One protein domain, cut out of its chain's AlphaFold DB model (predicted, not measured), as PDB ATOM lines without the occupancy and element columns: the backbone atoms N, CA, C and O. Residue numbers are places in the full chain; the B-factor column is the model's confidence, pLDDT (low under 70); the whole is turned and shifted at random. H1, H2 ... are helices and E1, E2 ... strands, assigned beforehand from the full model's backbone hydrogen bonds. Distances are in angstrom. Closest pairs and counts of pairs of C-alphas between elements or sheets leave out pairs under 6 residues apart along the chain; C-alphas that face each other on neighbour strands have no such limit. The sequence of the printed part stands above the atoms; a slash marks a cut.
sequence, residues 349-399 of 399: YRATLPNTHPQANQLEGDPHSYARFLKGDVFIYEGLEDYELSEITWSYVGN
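AT A GLANCE: This is residues 349 to 399 of the 399 residues of an uncharacterized protein of hydrothermal vent metagenome (UniProt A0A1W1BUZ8). A small, strongly twisted sheet of four short antiparallel strands is drawn out lengthwise: the pair E1 and E4 is offset from the hairpin of E2 and E3, whose turn makes one end of the long axis. The link from E1 to the one-turn helix H1 makes the other end, and a long link without named elements, residues 381 to 392, leads back from E3 to E4. The printed part has 51 residues, with E1, H1, E2, E3 and E4 in that order along the chain and the sheet order E3, E2, E1, E4. It is mostly strand, with 22 residues, under half, in named elements. It is compact, with a radius of gyration of the C-alphas of 11.0 A, yet elongated, spanning 34 by 21 by 17 A.

IN THESE COORDINATES: Find C-alpha 349 at (149.562, 137.470, 143.928); from there E1 runs 9.7 A to residue 352. Next comes H1, residues 360 to 363, 5.6 A long. Look for C-alpha 370 at (149.259, 131.952, 143.858), where E2 begins; it runs 13.0 A to residue 374. E3, residues 378 to 380, covers 6.7 A. E4, the longest strand, takes residues 393 to 398 over 15.9 A and ends with C-alpha 398 at (155.354, 140.649, 140.771).

HOW THE PARTS SIT: Begin with inner strand E1 and its antiparallel neighbour E4, at 146 degrees between directions: N 350 is 2.8 A from O 395, and N 395 is 2.9 A from O 350, both within hydrogen-bond range. E2 is also antiparallel to E1, at 145 degrees, with N 371 and O 349 at 3.2 A, within hydrogen-bond range. The pairing of E2 is staggered: residues 370 to 371 pair with E1, and residues 372 to 374 pair with E3. E2 and E3 form a hairpin at 149 degrees; the C-alphas of 379 and 373 face each other at 5.7 A, but no backbone N and O across this pair are within hydrogen-bond range. The edge strands E3 and E4 are apart, as are E1 and E3. H1 is on the sheet but only grazes it, with residues 360 to 363; its closest C-alphas to E1 are those of Leu 363 and Thr 352, 6.6 A apart. H1 is too short for an O i to N i+4 pair, and its one O i to N i+3 pair is within range.

THE WHOLE: The farthest C-alphas, those of Thr 356 and Lys 375, are 34.4 A apart. The printed part has no cut and ends at residue 399, the chain's last. The link from E3 to E4 is long, with 12 residues; that from E2 to E3 is tight. Mean pLDDT of the printed part is 70.7; residue 365, residues 367 to 386, residue 389 and residue 399 are under 70.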
ATOM      1  N   TYR A 349     149.884 137.161 142.540       77.69
ATOM      2  CA  TYR A 349     149.562 137.470 143.928       77.69
ATOM      3  C   TYR A 349     149.758 136.220 144.775       77.69
ATOM      4  O   TYR A 349     149.561 135.118 144.272       77.69
ATOM      5  N   ARG A 350     150.150 136.395 146.035       81.38
ATOM      6  CA  ARG A 350     150.215 135.340 147.047       81.38
ATOM      7  C   ARG A 350     149.028 135.485 147.997       81.38
ATOM      8  O   ARG A 350     148.781 136.592 148.481       81.38
ATOM      9  N   ALA A 351     148.340 134.381 148.252       80.00
ATOM     10  CA  ALA A 351     147.308 134.258 149.268       80.00
ATOM     11  C   ALA A 351     147.937 134.114 150.667       80.00
ATOM     12  O   ALA A 351     148.917 133.393 150.845       80.00
ATOM     13  N   THR A 352     147.376 134.794 151.662       80.25
ATOM     14  CA  THR A 352     147.760 134.683 153.079       80.25
ATOM     15  C   THR A 352     146.511 134.672 153.949       80.25
ATOM     16  O   THR A 352     145.597 135.456 153.697       80.25
ATOM     17  N   LEU A 353     146.497 133.843 154.990       82.62
ATOM     18  CA  LEU A 353     145.453 133.831 156.016       82.62
ATOM     19  C   LEU A 353     145.944 134.546 157.285       82.62
ATOM     20  O   LEU A 353     147.156 134.656 157.492       82.62
ATOM     21  N   PRO A 354     145.039 135.021 158.159       81.56
ATOM     22  CA  PRO A 354     145.418 135.531 159.471       81.56
ATOM     23  C   PRO A 354     146.184 134.474 160.271       81.56
ATOM     24  O   PRO A 354     145.807 133.308 160.267       81.56
ATOM     25  N   ASN A 355     147.200 134.872 161.043       80.19
ATOM     26  CA  ASN A 355     147.997 133.939 161.861       80.19
ATOM     27  C   ASN A 355     147.174 133.159 162.909       80.19
ATOM     28  O   ASN A 355     147.659 132.187 163.478       80.19
ATOM     29  N   THR A 356     145.951 133.607 163.200       80.94
ATOM     30  CA  THR A 356     144.988 132.921 164.072       80.94
ATOM     31  C   THR A 356     144.239 131.791 163.369       80.94
ATOM     32  O   THR A 356     143.605 130.985 164.045       80.94
ATOM     33  N   HIS A 357     144.286 131.727 162.038       81.94
ATOM     34  CA  HIS A 357     143.618 130.697 161.259       81.94
ATOM     35  C   HIS A 357     144.389 129.369 161.369       81.94
ATOM     36  O   HIS A 357     145.605 129.350 161.141       81.94
ATOM     37  N   PRO A 358     143.721 128.240 161.671       78.75
ATOM     38  CA  PRO A 358     144.381 126.955 161.924       78.75
ATOM     39  C   PRO A 358     145.224 126.446 160.743       78.75
ATOM     40  O   PRO A 358     146.173 125.689 160.941       78.75
ATOM     41  N   GLN A 359     144.918 126.894 159.524       80.06
ATOM     42  CA  GLN A 359     145.616 126.505 158.294       80.06
ATOM     43  C   GLN A 359     146.577 127.579 157.750       80.06
ATOM     44  O   GLN A 359     147.118 127.408 156.661       80.06
ATOM     45  N   ALA A 360     146.839 128.672 158.482       82.19
ATOM     46  CA  ALA A 360     147.680 129.774 157.987       82.19
ATOM     47  C   ALA A 360     149.077 129.316 157.523       82.19
ATOM     48  O   ALA A 360     149.549 129.718 156.462       82.19
ATOM     49  N   ASN A 361     149.689 128.390 158.267       80.50
ATOM     50  CA  ASN A 361     151.010 127.842 157.948       80.50
ATOM     51  C   ASN A 361     151.003 126.872 156.750       80.50
ATOM     52  O   ASN A 361     152.057 126.614 156.175       80.50
ATOM     53  N   GLN A 362     149.845 126.307 156.389       79.81
ATOM     54  CA  GLN A 362     149.722 125.411 155.231       79.81
ATOM     55  C   GLN A 362     149.784 126.216 153.929       79.81
ATOM     56  O   GLN A 362     150.487 125.834 152.996       79.81
ATOM     57  N   LEU A 363     149.140 127.386 153.917       78.38
ATOM     58  CA  LEU A 363     149.055 128.251 152.744       78.38
ATOM     59  C   LEU A 363     150.405 128.889 152.365       78.38
ATOM     60  O   LEU A 363     150.700 129.038 151.183       78.38
ATOM     61  N   GLU A 364     151.264 129.219 153.340       71.12
ATOM     62  CA  GLU A 364     152.596 129.799 153.071       71.12
ATOM     63  C   GLU A 364     153.531 128.859 152.286       71.12
ATOM     64  O   GLU A 364     154.428 129.330 151.577       71.12
ATOM     65  N   GLY A 365     153.331 127.544 152.414       68.06
ATOM     66  CA  GLY A 365     154.126 126.510 151.749       68.06
ATOM     67  C   GLY A 365     153.510 125.954 150.464       68.06
ATOM     68  O   GLY A 365     154.190 125.212 149.755       68.06
ATOM     69  N   ASP A 366     152.255 126.293 150.156       73.19
ATOM     70  CA  ASP A 366     151.528 125.705 149.032       73.19
ATOM     71  C   ASP A 366     151.898 126.395 147.703       73.19
ATOM     72  O   ASP A 366     151.676 127.604 147.549       73.19
ATOM     73  N   PRO A 367     152.449 125.673 146.708       64.31
ATOM     74  CA  PRO A 367     152.718 126.231 145.386       64.31
ATOM     75  C   PRO A 367     151.456 126.686 144.633       64.31
ATOM     76  O   PRO A 367     151.594 127.476 143.697       64.31
ATOM     77  N   HIS A 368     150.257 126.258 145.040       67.31
ATOM     78  CA  HIS A 368     148.986 126.684 144.451       67.31
ATOM     79  C   HIS A 368     148.343 127.894 145.158       67.31
ATOM     80  O   HIS A 368     147.359 128.447 144.675       67.31
ATOM     81  N   SER A 369     148.967 128.429 146.218       69.00
ATOM     82  CA  SER A 369     148.552 129.679 146.893       69.00
ATOM     83  C   SER A 369     148.683 130.954 146.040       69.00
ATOM     84  O   SER A 369     148.491 132.072 146.535       69.00
ATOM     85  N   TYR A 370     149.029 130.828 144.756       67.38
ATOM     86  CA  TYR A 370     149.259 131.952 143.858       67.38
ATOM     87  C   TYR A 370     148.161 132.069 142.807       67.38
ATOM     88  O   TYR A 370     147.943 131.158 142.016       67.38
ATOM     89  N   ALA A 371     147.553 133.249 142.711       64.81
ATOM     90  CA  ALA A 371     146.622 133.565 141.633       64.81
ATOM     91  C   ALA A 371     147.352 134.236 140.459       64.81
ATOM     92  O   ALA A 371     148.219 135.101 140.652       64.81
ATOM     93  N   ARG A 372     146.966 133.879 139.226       54.88
ATOM     94  CA  ARG A 372     147.405 134.556 137.995       54.88
ATOM     95  C   ARG A 372     146.229 135.290 137.361       54.88
ATOM     96  O   ARG A 372     145.232 134.681 136.993       54.88
ATOM     97  N   PHE A 373     146.392 136.594 137.167       58.00
ATOM     98  CA  PHE A 373     145.400 137.417 136.483       58.00
ATOM     99  C   PHE A 373     145.603 137.375 134.962       58.00
ATOM    100  O   PHE A 373     146.648 137.809 134.464       58.00
ATOM    101  N   LEU A 374     144.617 136.867 134.215       55.66
ATOM    102  CA  LEU A 374     144.597 136.916 132.749       55.66
ATOM    103  C   LEU A 374     143.792 138.129 132.258       55.66
ATOM    104  O   LEU A 374     142.916 138.648 132.945       55.66
ATOM    105  N   LYS A 375     144.104 138.613 131.050       49.97
ATOM    106  CA  LYS A 375     143.419 139.758 130.436       49.97
ATOM    107  C   LYS A 375     141.946 139.395 130.185       49.97
ATOM    108  O   LYS A 375     141.662 138.680 129.231       49.97
ATOM    109  N   GLY A 376     141.046 139.889 131.034       55.41
ATOM    110  CA  GLY A 376     139.605 139.610 130.973       55.41
ATOM    111  C   GLY A 376     138.934 139.352 132.327       55.41
ATOM    112  O   GLY A 376     137.867 138.757 132.336       55.41
ATOM    113  N   ASP A 377     139.550 139.756 133.444       54.78
ATOM    114  CA  ASP A 377     139.013 139.612 134.808       54.78
ATOM    115  C   ASP A 377     138.726 138.159 135.245       54.78
ATOM    116  O   ASP A 377     137.990 137.924 136.201       54.78
ATOM    117  N   VAL A 378     139.336 137.171 134.574       49.81
ATOM    118  CA  VAL A 378     139.225 135.750 134.931       49.81
ATOM    119  C   VAL A 378     140.383 135.351 135.839       49.81
ATOM    120  O   VAL A 378     141.559 135.524 135.494       49.81
ATOM    121  N   PHE A 379     140.028 134.787 136.989       61.28
ATOM    122  CA  PHE A 379     140.944 134.185 137.947       61.28
ATOM    123  C   PHE A 379     140.997 132.677 137.718       61.28
ATOM    124  O   PHE A 379     139.974 132.057 137.433       61.28
ATOM    125  N   ILE A 380     142.179 132.091 137.869       55.78
ATOM    126  CA  ILE A 380     142.334 130.643 137.998       55.78
ATOM    127  C   ILE A 380     142.974 130.419 139.363       55.78
ATOM    128  O   ILE A 380     144.089 130.888 139.603       55.78
ATOM    129  N   TYR A 381     142.223 129.770 140.247       63.53
ATOM    130  CA  TYR A 381     142.695 129.256 141.524       63.53
ATOM    131  C   TYR A 381     142.724 127.741 141.368       63.53
ATOM    132  O   TYR A 381     141.708 127.156 141.010       63.53
ATOM    133  N   GLU A 382     143.880 127.125 141.560       59.16
ATOM    134  CA  GLU A 382     143.983 125.671 141.662       59.16
ATOM    135  C   GLU A 382     144.281 125.373 143.135       59.16
ATOM    136  O   GLU A 382     145.080 126.088 143.732       59.16
ATOM    137  N   GLY A 383     143.623 124.393 143.757       62.72
ATOM    138  CA  GLY A 383     143.963 123.937 145.114       62.72
ATOM    139  C   GLY A 383     143.602 124.895 146.257       62.72
ATOM    140  O   GLY A 383     144.168 124.776 147.342       62.72
ATOM    141  N   LEU A 384     142.694 125.852 146.031       66.69
ATOM    142  CA  LEU A 384     142.198 126.774 147.064       66.69
ATOM    143  C   LEU A 384     140.729 126.533 147.456       66.69
ATOM    144  O   LEU A 384     140.173 127.298 148.239       66.69
ATOM    145  N   GLU A 385     140.104 125.486 146.920       69.50
ATOM    146  CA  GLU A 385     138.702 125.118 147.151       69.50
ATOM    147  C   GLU A 385     138.422 124.742 148.613       69.50
ATOM    148  O   GLU A 385     137.298 124.896 149.083       69.50
ATOM    149  N   ASP A 386     139.460 124.315 149.336       69.81
ATOM    150  CA  ASP A 386     139.392 123.895 150.737       69.81
ATOM    151  C   ASP A 386     139.513 125.063 151.742       69.81
ATOM    152  O   ASP A 386     139.503 124.833 152.953       69.81
ATOM    153  N   TYR A 387     139.647 126.314 151.274       74.12
ATOM    154  CA  TYR A 387     139.793 127.500 152.128       74.12
ATOM    155  C   TYR A 387     138.610 128.459 151.979       74.12
ATOM    156  O   TYR A 387     138.113 128.709 150.877       74.12
ATOM    157  N   GLU A 388     138.202 129.092 153.081       76.06
ATOM    158  CA  GLU A 388     137.181 130.132 153.022       76.06
ATOM    159  C   GLU A 388     137.738 131.394 152.337       76.06
ATOM    160  O   GLU A 388     138.538 132.147 152.894       76.06
ATOM    161  N   LEU A 389     137.304 131.644 151.097       66.81
ATOM    162  CA  LEU A 389     137.829 132.727 150.253       66.81
ATOM    163  C   LEU A 389     137.664 134.132 150.862       66.81
ATOM    164  O   LEU A 389     138.376 135.055 150.463       66.81
ATOM    165  N   SER A 390     136.724 134.305 151.795       72.31
ATOM    166  CA  SER A 390     136.459 135.565 152.502       72.31
ATOM    167  C   SER A 390     137.592 135.955 153.463       72.31
ATOM    168  O   SER A 390     137.797 137.141 153.720       72.31
ATOM    169  N   GLU A 391     138.350 134.973 153.956       75.94
ATOM    170  CA  GLU A 391     139.408 135.158 154.950       75.94
ATOM    171  C   GLU A 391     140.798 135.321 154.316       75.94
ATOM    172  O   GLU A 391     141.772 135.687 154.984       75.94
ATOM    173  N   ILE A 392     140.906 135.091 153.005       77.25
ATOM    174  CA  ILE A 392     142.160 135.177 152.260       77.25
ATOM    175  C   ILE A 392     142.496 136.635 151.939       77.25
ATOM    176  O   ILE A 392     141.769 137.347 151.245       77.25
ATOM    177  N   THR A 393     143.682 137.062 152.366       80.62
ATOM    178  CA  THR A 393     144.285 138.333 151.953       80.62
ATOM    179  C   THR A 393     145.267 138.108 150.805       80.62
ATOM    180  O   THR A 393     146.032 137.145 150.813       80.62
ATOM    181  N   TRP A 394     145.287 139.015 149.825       75.94
ATOM    182  CA  TRP A 394     146.133 138.907 148.632       75.94
ATOM    183  C   TRP A 394     147.266 139.933 148.641       75.94
ATOM    184  O   TRP A 394     147.027 141.138 148.713       75.94
ATOM    185  N   SER A 395     148.505 139.463 148.488       78.25
ATOM    186  CA  SER A 395     149.701 140.308 148.395       78.25
ATOM    187  C   SER A 395     150.336 140.208 147.008       78.25
ATOM    188  O   SER A 395     150.617 139.112 146.532       78.25
ATOM    189  N   TYR A 396     150.582 141.338 146.340       76.38
ATOM    190  CA  TYR A 396     151.237 141.355 145.024       76.38
ATOM    191  C   TYR A 396     152.701 140.909 145.133       76.38
ATOM    192  O   TYR A 396     153.456 141.466 145.929       76.38
ATOM    193  N   VAL A 397     153.115 139.939 144.311       77.81
ATOM    194  CA  VAL A 397     154.482 139.378 144.324       77.81
ATOM    195  C   VAL A 397     155.260 139.597 143.019       77.81
ATOM    196  O   VAL A 397     156.408 139.172 142.922       77.81
ATOM    197  N   GLY A 398     154.682 140.287 142.028       71.31
ATOM    198  CA  GLY A 398     155.354 140.649 140.771       71.31
ATOM    199  C   GLY A 398     154.594 140.207 139.520       71.31
ATOM    200  O   GLY A 398     153.425 139.850 139.600       71.31
ATOM    201  N   ASN A 399     155.247 140.240 138.354       65.44
ATOM    202  CA  ASN A 399     154.696 139.761 137.075       65.44
ATOM    203  C   ASN A 399     155.168 138.338 136.751       65.44
ATOM    204  O   ASN A 399     156.379 138.073 136.916       65.44
TER     205      ASN A 399